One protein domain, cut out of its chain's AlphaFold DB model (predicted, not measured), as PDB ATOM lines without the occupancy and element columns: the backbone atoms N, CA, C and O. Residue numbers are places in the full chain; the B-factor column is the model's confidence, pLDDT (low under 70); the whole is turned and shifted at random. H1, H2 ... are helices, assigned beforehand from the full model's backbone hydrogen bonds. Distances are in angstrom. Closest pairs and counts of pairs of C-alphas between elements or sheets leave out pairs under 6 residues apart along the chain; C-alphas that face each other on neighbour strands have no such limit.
ATOM      1  N   PHE A  28     -37.892 -32.609  37.146       94.69
ATOM      2  CA  PHE A  28     -38.000 -32.576  38.598       94.69
ATOM      3  C   PHE A  28     -38.655 -33.862  39.076       94.69
ATOM      4  O   PHE A  28     -39.487 -34.451  38.391       94.69
ATOM      5  N   THR A  29     -38.295 -34.304  40.277       96.19
ATOM      6  CA  THR A  29     -38.983 -35.439  40.898       96.19
ATOM      7  C   THR A  29     -40.387 -35.027  41.337       96.19
ATOM      8  O   THR A  29     -40.592 -33.891  41.768       96.19
ATOM      9  N   ASN A  30     -41.330 -35.972  41.359       95.00
ATOM     10  CA  ASN A  30     -42.684 -35.730  41.881       95.00
ATOM     11  C   ASN A  30     -42.665 -35.170  43.314       95.00
ATOM     12  O   ASN A  30     -43.465 -34.305  43.662       95.00
ATOM     13  N   LYS A  31     -41.707 -35.608  44.146       97.81
ATOM     14  CA  LYS A  31     -41.506 -35.070  45.501       97.81
ATOM     15  C   LYS A  31     -41.159 -33.578  45.484       97.81
ATOM     16  O   LYS A  31     -41.659 -32.836  46.323       97.81
ATOM     17  N   ALA A  32     -40.295 -33.141  44.569       97.06
ATOM     18  CA  ALA A  32     -39.934 -31.733  44.443       97.06
ATOM     19  C   ALA A  32     -41.106 -30.912  43.893       97.06
ATOM     20  O   ALA A  32     -41.446 -29.893  44.480       97.06
ATOM     21  N   VAL A  33     -41.765 -31.394  42.839       95.19
ATOM     22  CA  VAL A  33     -42.938 -30.740  42.241       95.19
ATOM     23  C   VAL A  33     -44.039 -30.490  43.278       95.19
ATOM     24  O   VAL A  33     -44.580 -29.392  43.347       95.19
ATOM     25  N   ASN A  34     -44.316 -31.472  44.138       95.44
ATOM     26  CA  ASN A  34     -45.397 -31.383  45.125       95.44
ATOM     27  C   ASN A  34     -44.991 -30.731  46.457       95.44
ATOM     28  O   ASN A  34     -45.861 -30.412  47.262       95.44
ATOM     29  N   GLY A  35     -43.692 -30.569  46.727       97.56
ATOM     30  CA  GLY A  35     -43.190 -30.088  48.020       97.56
ATOM     31  C   GLY A  35     -42.328 -28.829  47.961       97.56
ATOM     32  O   GLY A  35     -41.968 -28.308  49.013       97.56
ATOM     33  N   LYS A  36     -41.951 -28.367  46.764       97.25
ATOM     34  CA  LYS A  36     -40.988 -27.274  46.542       97.25
ATOM     35  C   LYS A  36     -41.414 -26.324  45.421       97.25
ATOM     36  O   LYS A  36     -40.593 -25.852  44.635       97.25
ATOM     37  N   GLU A  37     -42.714 -26.073  45.302       95.94
ATOM     38  CA  GLU A  37     -43.268 -25.247  44.226       95.94
ATOM     39  C   GLU A  37     -42.624 -23.852  44.165       95.94
ATOM     40  O   GLU A  37     -42.215 -23.397  43.094       95.94
ATOM     41  N   LYS A  38     -42.449 -23.195  45.318       96.12
ATOM     42  CA  LYS A  38     -41.853 -21.851  45.390       96.12
ATOM     43  C   LYS A  38     -40.391 -21.843  44.941       96.12
ATOM     44  O   LYS A  38     -39.953 -20.895  44.286       96.12
ATOM     45  N   GLU A  39     -39.636 -22.882  45.276       97.38
ATOM     46  CA  GLU A  39     -38.232 -23.049  44.910       97.38
ATOM     47  C   GLU A  39     -38.074 -23.362  43.422       97.38
ATOM     48  O   GLU A  39     -37.185 -22.806  42.781       97.38
ATOM     49  N   ILE A  40     -38.954 -24.188  42.849       96.69
ATOM     50  CA  ILE A  40     -38.963 -24.461  41.404       96.69
ATOM     51  C   ILE A  40     -39.265 -23.168  40.635       96.69
ATOM     52  O   ILE A  40     -38.528 -22.813  39.716       96.69
ATOM     53  N   GLN A  41     -40.265 -22.388  41.062       95.12
ATOM     54  CA  GLN A  41     -40.534 -21.067  40.478       95.12
ATOM     55  C   GLN A  41     -39.337 -20.113  40.631       95.12
ATOM     56  O   GLN A  41     -39.031 -19.341  39.721       95.12
ATOM     57  N   ALA A  42     -38.645 -20.139  41.775       96.31
ATOM     58  CA  ALA A  42     -37.442 -19.335  41.984       96.31
ATOM     59  C   ALA A  42     -36.304 -19.739  41.041       96.31
ATOM     60  O   ALA A  42     -35.623 -18.860  40.509       96.31
ATOM     61  N   MET A  43     -36.141 -21.037  40.787       96.44
ATOM     62  CA  MET A  43     -35.173 -21.553  39.826       96.44
ATOM     63  C   MET A  43     -35.492 -21.062  38.409       96.44
ATOM     64  O   MET A  43     -34.613 -20.483  37.774       96.44
ATOM     65  N   TYR A  44     -36.747 -21.150  37.949       95.94
ATOM     66  CA  TYR A  44     -37.144 -20.608  36.641       95.94
ATOM     67  C   TYR A  44     -36.883 -19.100  36.514       95.94
ATOM     68  O   TYR A  44     -36.368 -18.640  35.494       95.94
ATOM     69  N   ARG A  45     -37.140 -18.315  37.571       95.88
ATOM     70  CA  ARG A  45     -36.772 -16.886  37.589       95.88
ATOM     71  C   ARG A  45     -35.261 -16.677  37.482       95.88
ATOM     72  O   ARG A  45     -34.832 -15.761  36.785       95.88
ATOM     73  N   ALA A  46     -34.457 -17.486  38.172       97.25
ATOM     74  CA  ALA A  46     -32.999 -17.415  38.087       97.25
ATOM     75  C   ALA A  46     -32.496 -17.789  36.683       97.25
ATOM     76  O   ALA A  46     -31.646 -17.090  36.138       97.25
ATOM     77  N   TYR A  47     -33.077 -18.818  36.067       96.06
ATOM     78  CA  TYR A  47     -32.778 -19.223  34.696       96.06
ATOM     79  C   TYR A  47     -33.102 -18.110  33.685       96.06
ATOM     80  O   TYR A  47     -32.255 -17.752  32.869       96.06
ATOM     81  N   ASN A  48     -34.269 -17.468  33.808       95.50
ATOM     82  CA  ASN A  48     -34.635 -16.315  32.976       95.50
ATOM     83  C   ASN A  48     -33.642 -15.154  33.117       95.50
ATOM     84  O   ASN A  48     -33.258 -14.558  32.114       95.50
ATOM     85  N   LYS A  49     -33.186 -14.860  34.342       96.94
ATOM     86  CA  LYS A  49     -32.148 -13.844  34.582       96.94
ATOM     87  C   LYS A  49     -30.811 -14.220  33.945       96.94
ATOM     88  O   LYS A  49     -30.139 -13.340  33.422       96.94
ATOM     89  N   ALA A  50     -30.432 -15.496  33.982       95.25
ATOM     90  CA  ALA A  50     -29.209 -15.971  33.341       95.25
ATOM     91  C   ALA A  50     -29.271 -15.790  31.817       95.25
ATOM     92  O   ALA A  50     -28.310 -15.312  31.224       95.25
ATOM     93  N   ILE A  51     -30.415 -16.081  31.189       95.31
ATOM     94  CA  ILE A  51     -30.623 -15.813  29.758       95.31
ATOM     95  C   ILE A  51     -30.540 -14.317  29.460       95.31
ATOM     96  O   ILE A  51     -29.837 -13.913  28.538       95.31
ATOM     97  N   ASP A  52     -31.223 -13.491  30.255       95.88
ATOM     98  CA  ASP A  52     -31.209 -12.038  30.076       95.88
ATOM     99  C   ASP A  52     -29.793 -11.451  30.257       95.88
ATOM    100  O   ASP A  52     -29.455 -10.466  29.600       95.88
ATOM    101  N   TYR A  53     -28.964 -12.056  31.117       95.44
ATOM    102  CA  TYR A  53     -27.546 -11.723  31.275       95.44
ATOM    103  C   TYR A  53     -26.732 -12.125  30.043       95.44
ATOM    104  O   TYR A  53     -26.100 -11.270  29.433       95.44
ATOM    105  N   LEU A  54     -26.811 -13.392  29.615       93.75
ATOM    106  CA  LEU A  54     -26.075 -13.902  28.449       93.75
ATOM    107  C   LEU A  54     -26.425 -13.167  27.147       93.75
ATOM    108  O   LEU A  54     -25.606 -13.104  26.239       93.75
ATOM    109  N   ALA A  55     -27.631 -12.603  27.044       92.81
ATOM    110  CA  ALA A  55     -28.049 -11.814  25.889       92.81
ATOM    111  C   ALA A  55     -27.439 -10.398  25.838       92.81
ATOM    112  O   ALA A  55     -27.496  -9.758  24.787       92.81
ATOM    113  N   LYS A  56     -26.922  -9.879  26.958       94.19
ATOM    114  CA  LYS A  56     -26.431  -8.493  27.089       94.19
ATOM    115  C   LYS A  56     -24.942  -8.411  27.393       94.19
ATOM    116  O   LYS A  56     -24.305  -7.427  27.030       94.19
ATOM    117  N   GLU A  57     -24.416  -9.404  28.093       94.94
ATOM    118  CA  GLU A  57     -23.038  -9.415  28.545       94.94
ATOM    119  C   GLU A  57     -22.078  -9.691  27.375       94.94
ATOM    120  O   GLU A  57     -22.309 -10.627  26.603       94.94
ATOM    121  N   PRO A  58     -20.971  -8.936  27.246       93.06
ATOM    122  CA  PRO A  58     -19.908  -9.275  26.313       93.06
ATOM    123  C   PRO A  58     -19.370 -10.688  26.567       93.06
ATOM    124  O   PRO A  58     -18.945 -11.014  27.673       93.06
ATOM    125  N   MET A  59     -19.342 -11.517  25.519       90.00
ATOM    126  CA  MET A  59     -18.916 -12.917  25.617       90.00
ATOM    127  C   MET A  59     -17.522 -13.080  26.240       90.00
ATOM    128  O   MET A  59     -17.293 -14.023  26.998       90.00
ATOM    129  N   ASP A  60     -16.609 -12.145  25.969       90.62
ATOM    130  CA  ASP A  60     -15.241 -12.156  26.499       90.62
ATOM    131  C   ASP A  60     -15.185 -12.179  28.034       90.62
ATOM    132  O   ASP A  60     -14.233 -12.719  28.595       90.62
ATOM    133  N   ASN A  61     -16.224 -11.689  28.717       93.50
ATOM    134  CA  ASN A  61     -16.271 -11.655  30.177       93.50
ATOM    135  C   ASN A  61     -16.511 -13.037  30.806       93.50
ATOM    136  O   ASN A  61     -16.238 -13.228  31.989       93.50
ATOM    137  N   TYR A  62     -17.023 -14.012  30.044       91.50
ATOM    138  CA  TYR A  62     -17.389 -15.331  30.572       91.50
ATOM    139  C   TYR A  62     -16.981 -16.512  29.675       91.50
ATOM    140  O   TYR A  62     -17.202 -17.670  30.031       91.50
ATOM    141  N   ILE A  63     -16.368 -16.274  28.515       90.50
ATOM    142  CA  ILE A  63     -15.985 -17.353  27.596       90.50
ATOM    143  C   ILE A  63     -14.958 -18.312  28.205       90.50
ATOM    144  O   ILE A  63     -15.019 -19.514  27.954       90.50
ATOM    145  N   ASP A  64     -14.053 -17.811  29.048       91.12
ATOM    146  CA  ASP A  64     -12.988 -18.627  29.633       91.12
ATOM    147  C   ASP A  64     -13.539 -19.670  30.613       91.12
ATOM    148  O   ASP A  64     -13.159 -20.840  30.534       91.12
ATOM    149  N   ILE A  65     -14.522 -19.303  31.447       92.69
ATOM    150  CA  ILE A  65     -15.192 -20.272  32.328       92.69
ATOM    151  C   ILE A  65     -16.008 -21.292  31.525       92.69
ATOM    152  O   ILE A  65     -16.048 -22.464  31.896       92.69
ATOM    153  N   ILE A  66     -16.615 -20.895  30.398       89.88
ATOM    154  CA  ILE A  66     -17.315 -21.835  29.510       89.88
ATOM    155  C   ILE A  66     -16.330 -22.825  28.886       89.88
ATOM    156  O   ILE A  66     -16.632 -24.016  28.829       89.88
ATOM    157  N   ILE A  67     -15.166 -22.364  28.424       89.38
ATOM    158  CA  ILE A  67     -14.146 -23.234  27.827       89.38
ATOM    159  C   ILE A  67     -13.628 -24.228  28.868       89.38
ATOM    160  O   ILE A  67     -13.612 -25.428  28.599       89.38
ATOM    161  N   GLU A  68     -13.280 -23.747  30.063       91.44
ATOM    162  CA  GLU A  68     -12.758 -24.578  31.150       91.44
ATOM    163  C   GLU A  68     -13.804 -25.587  31.648       91.44
ATOM    164  O   GLU A  68     -13.571 -26.796  31.624       91.44
ATOM    165  N   LYS A  69     -14.983 -25.113  32.078       92.56
ATOM    166  CA  LYS A  69     -16.018 -25.971  32.681       92.56
ATOM    167  C   LYS A  69     -16.771 -26.805  31.652       92.56
ATOM    168  O   LYS A  69     -17.253 -27.883  31.985       92.56
ATOM    169  N   GLY A  70     -16.861 -26.331  30.412       86.62
ATOM    170  CA  GLY A  70     -17.425 -27.079  29.291       86.62
ATOM    171  C   GLY A  70     -16.475 -28.131  28.715       86.62
ATOM    172  O   GLY A  70     -16.886 -28.882  27.832       86.62
ATOM    173  N   GLY A  71     -15.221 -28.192  29.183       87.44
ATOM    174  CA  GLY A  71     -14.226 -29.157  28.713       87.44
ATOM    175  C   GLY A  71     -13.818 -28.940  27.255       87.44
ATOM    176  O   GLY A  71     -13.468 -29.893  26.556       87.44
ATOM    177  N   PHE A  72     -13.904 -27.703  26.762       86.75
ATOM    178  CA  PHE A  72     -13.503 -27.387  25.398       86.75
ATOM    179  C   PHE A  72     -11.978 -27.253  25.290       86.75
ATOM    180  O   PHE A  72     -11.326 -26.754  26.208       86.75
ATOM    181  N   PRO A  73     -11.380 -27.627  24.146       84.88
ATOM    182  CA  PRO A  73      -9.962 -27.390  23.925       84.88
ATOM    183  C   PRO A  73      -9.678 -25.879  23.785       84.88
ATOM    184  O   PRO A  73     -10.493 -25.164  23.187       84.88
ATOM    185  N   PRO A  74      -8.503 -25.384  24.222       78.12
ATOM    186  CA  PRO A  74      -8.179 -23.950  24.212       78.12
ATOM    187  C   PRO A  74      -8.329 -23.272  22.840       78.12
ATOM    188  O   PRO A  74      -8.763 -22.126  22.744       78.12
ATOM    189  N   GLY A  75      -8.047 -24.001  21.753       79.88
ATOM    190  CA  GLY A  75      -8.138 -23.500  20.374       79.88
ATOM    191  C   GLY A  75      -9.554 -23.177  19.873       79.88
ATOM    192  O   GLY A  75      -9.702 -22.747  18.721       79.88
ATOM    193  N   VAL A  76     -10.588 -23.390  20.700       83.38
ATOM    194  CA  VAL A  76     -11.967 -22.974  20.408       83.38
ATOM    195  C   VAL A  76     -12.201 -21.486  20.683       83.38
ATOM    196  O   VAL A  76     -13.139 -20.918  20.120       83.38
ATOM    197  N   LYS A  77     -11.368 -20.840  21.514       82.19
ATOM    198  CA  LYS A  77     -11.503 -19.407  21.819       82.19
ATOM    199  C   LYS A  77     -11.437 -18.590  20.523       82.19
ATOM    200  O   LYS A  77     -10.638 -18.883  19.634       82.19
ATOM    201  N   GLY A  78     -12.345 -17.626  20.374       81.88
ATOM    202  CA  GLY A  78     -12.512 -16.817  19.158       81.88
ATOM    203  C   GLY A  78     -13.226 -17.512  17.989       81.88
ATOM    204  O   GLY A  78     -13.695 -16.835  17.084       81.88
ATOM    205  N   ALA A  79     -13.355 -18.844  18.001       83.19
ATOM    206  CA  ALA A  79     -14.168 -19.581  17.031       83.19
ATOM    207  C   ALA A  79     -15.540 -19.974  17.592       83.19
ATOM    208  O   ALA A  79     -16.454 -20.246  16.817       83.19
ATOM    209  N   LEU A  80     -15.679 -20.051  18.922       83.25
ATOM    210  CA  LEU A  80     -16.932 -20.425  19.564       83.25
ATOM    211  C   LEU A  80     -18.014 -19.386  19.265       83.25
ATOM    212  O   LEU A  80     -17.881 -18.216  19.609       83.25
ATOM    213  N   LEU A  81     -19.099 -19.855  18.657       80.06
ATOM    214  CA  LEU A  81     -20.337 -19.108  18.513       80.06
ATOM    215  C   LEU A  81     -21.340 -19.725  19.477       80.06
ATOM    216  O   LEU A  81     -21.694 -20.898  19.336       80.06
ATOM    217  N   LEU A  82     -21.752 -18.954  20.479       81.00
ATOM    218  CA  LEU A  82     -22.830 -19.360  21.370       81.00
ATOM    219  C   LEU A  82     -24.175 -19.095  20.683       81.00
ATOM    220  O   LEU A  82     -24.332 -18.051  20.041       81.00
ATOM    221  N   PRO A  83     -25.142 -20.021  20.782       83.00
ATOM    222  CA  PRO A  83     -26.478 -19.767  20.274       83.00
ATOM    223  C   PRO A  83     -27.153 -18.680  21.110       83.00
ATOM    224  O   PRO A  83     -26.787 -18.423  22.260       83.00
ATOM    225  N   LYS A  84     -28.204 -18.081  20.549       86.12
ATOM    226  CA  LYS A  84     -29.158 -17.337  21.364       86.12
ATOM    227  C   LYS A  84     -29.907 -18.337  22.244       86.12
ATOM    228  O   LYS A  84     -30.473 -19.298  21.733       86.12
ATOM    229  N   PHE A  85     -29.900 -18.105  23.551       90.06
ATOM    230  CA  PHE A  85     -30.662 -18.911  24.495       90.06
ATOM    231  C   PHE A  85     -32.079 -18.357  24.634       90.06
ATOM    232  O   PHE A  85     -32.265 -17.144  24.756       90.06
ATOM    233  N   ASP A  86     -33.063 -19.249  24.637       89.81
ATOM    234  CA  ASP A  86     -34.470 -18.901  24.795       89.81
ATOM    235  C   ASP A  86     -34.953 -19.193  26.214       89.81
ATOM    236  O   ASP A  86     -34.497 -20.131  26.874       89.81
TER     237      ASP A  86
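This is residues 28 to 86 of the 125 residues of an uncharacterized protein of bioreactor metagenome (UniProt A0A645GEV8). The model is a wide, open U of three helices: the long H2 makes the base, the short H1 turns off at one end of it, and the short H3 stands beyond the other end. After H3, the long stretch with no named element, residues 70 to 86, folds back toward the later part of H2. The printed part has 59 residues with three named helices, in the order H1, H2, H3, and no named strand; the class is all helix. It is only just extended, close to loose, with a radius of gyration of the C-alphas of 15.6 A, and its elongated outline spans 45 by 24 by 16 A.

H2, residues 37 to 54, is 25.9 A long from first to last C-alpha, from C-alpha 37 at (-43.268, -25.247, 44.226) to C-alpha 54 at (-26.075, -13.902, 28.449). H1, residues 30 to 35, comes before it and is 8.4 A long. H3, residues 63 to 69, is 10.0 A long and ends at C-alpha 69 at (-16.018, -25.971, 32.681).

H2 touches no helix. H1 and H2 are close but not clearly touching; their closest C-alphas, those of Val 33 and Ile 40, are 7.5 A apart. Their lines are about perpendicular, at 78 degrees. H2 and H3 are apart, and so are H1 and H3. In H1, H2 and H3 every O i to N i+4 pair is within hydrogen-bond range.

The two C-alphas farthest apart, those of Asn 34 and Gly 75, are 45.4 A from each other. Residues 33 to 39 and 41 to 47 stand free. The link from H1 to H2 is tight, with 1 residue, and that from H2 to H3 is short, with 8. The printed part has no cut. Its mean pLDDT is 91.5, and no printed residue is under 70.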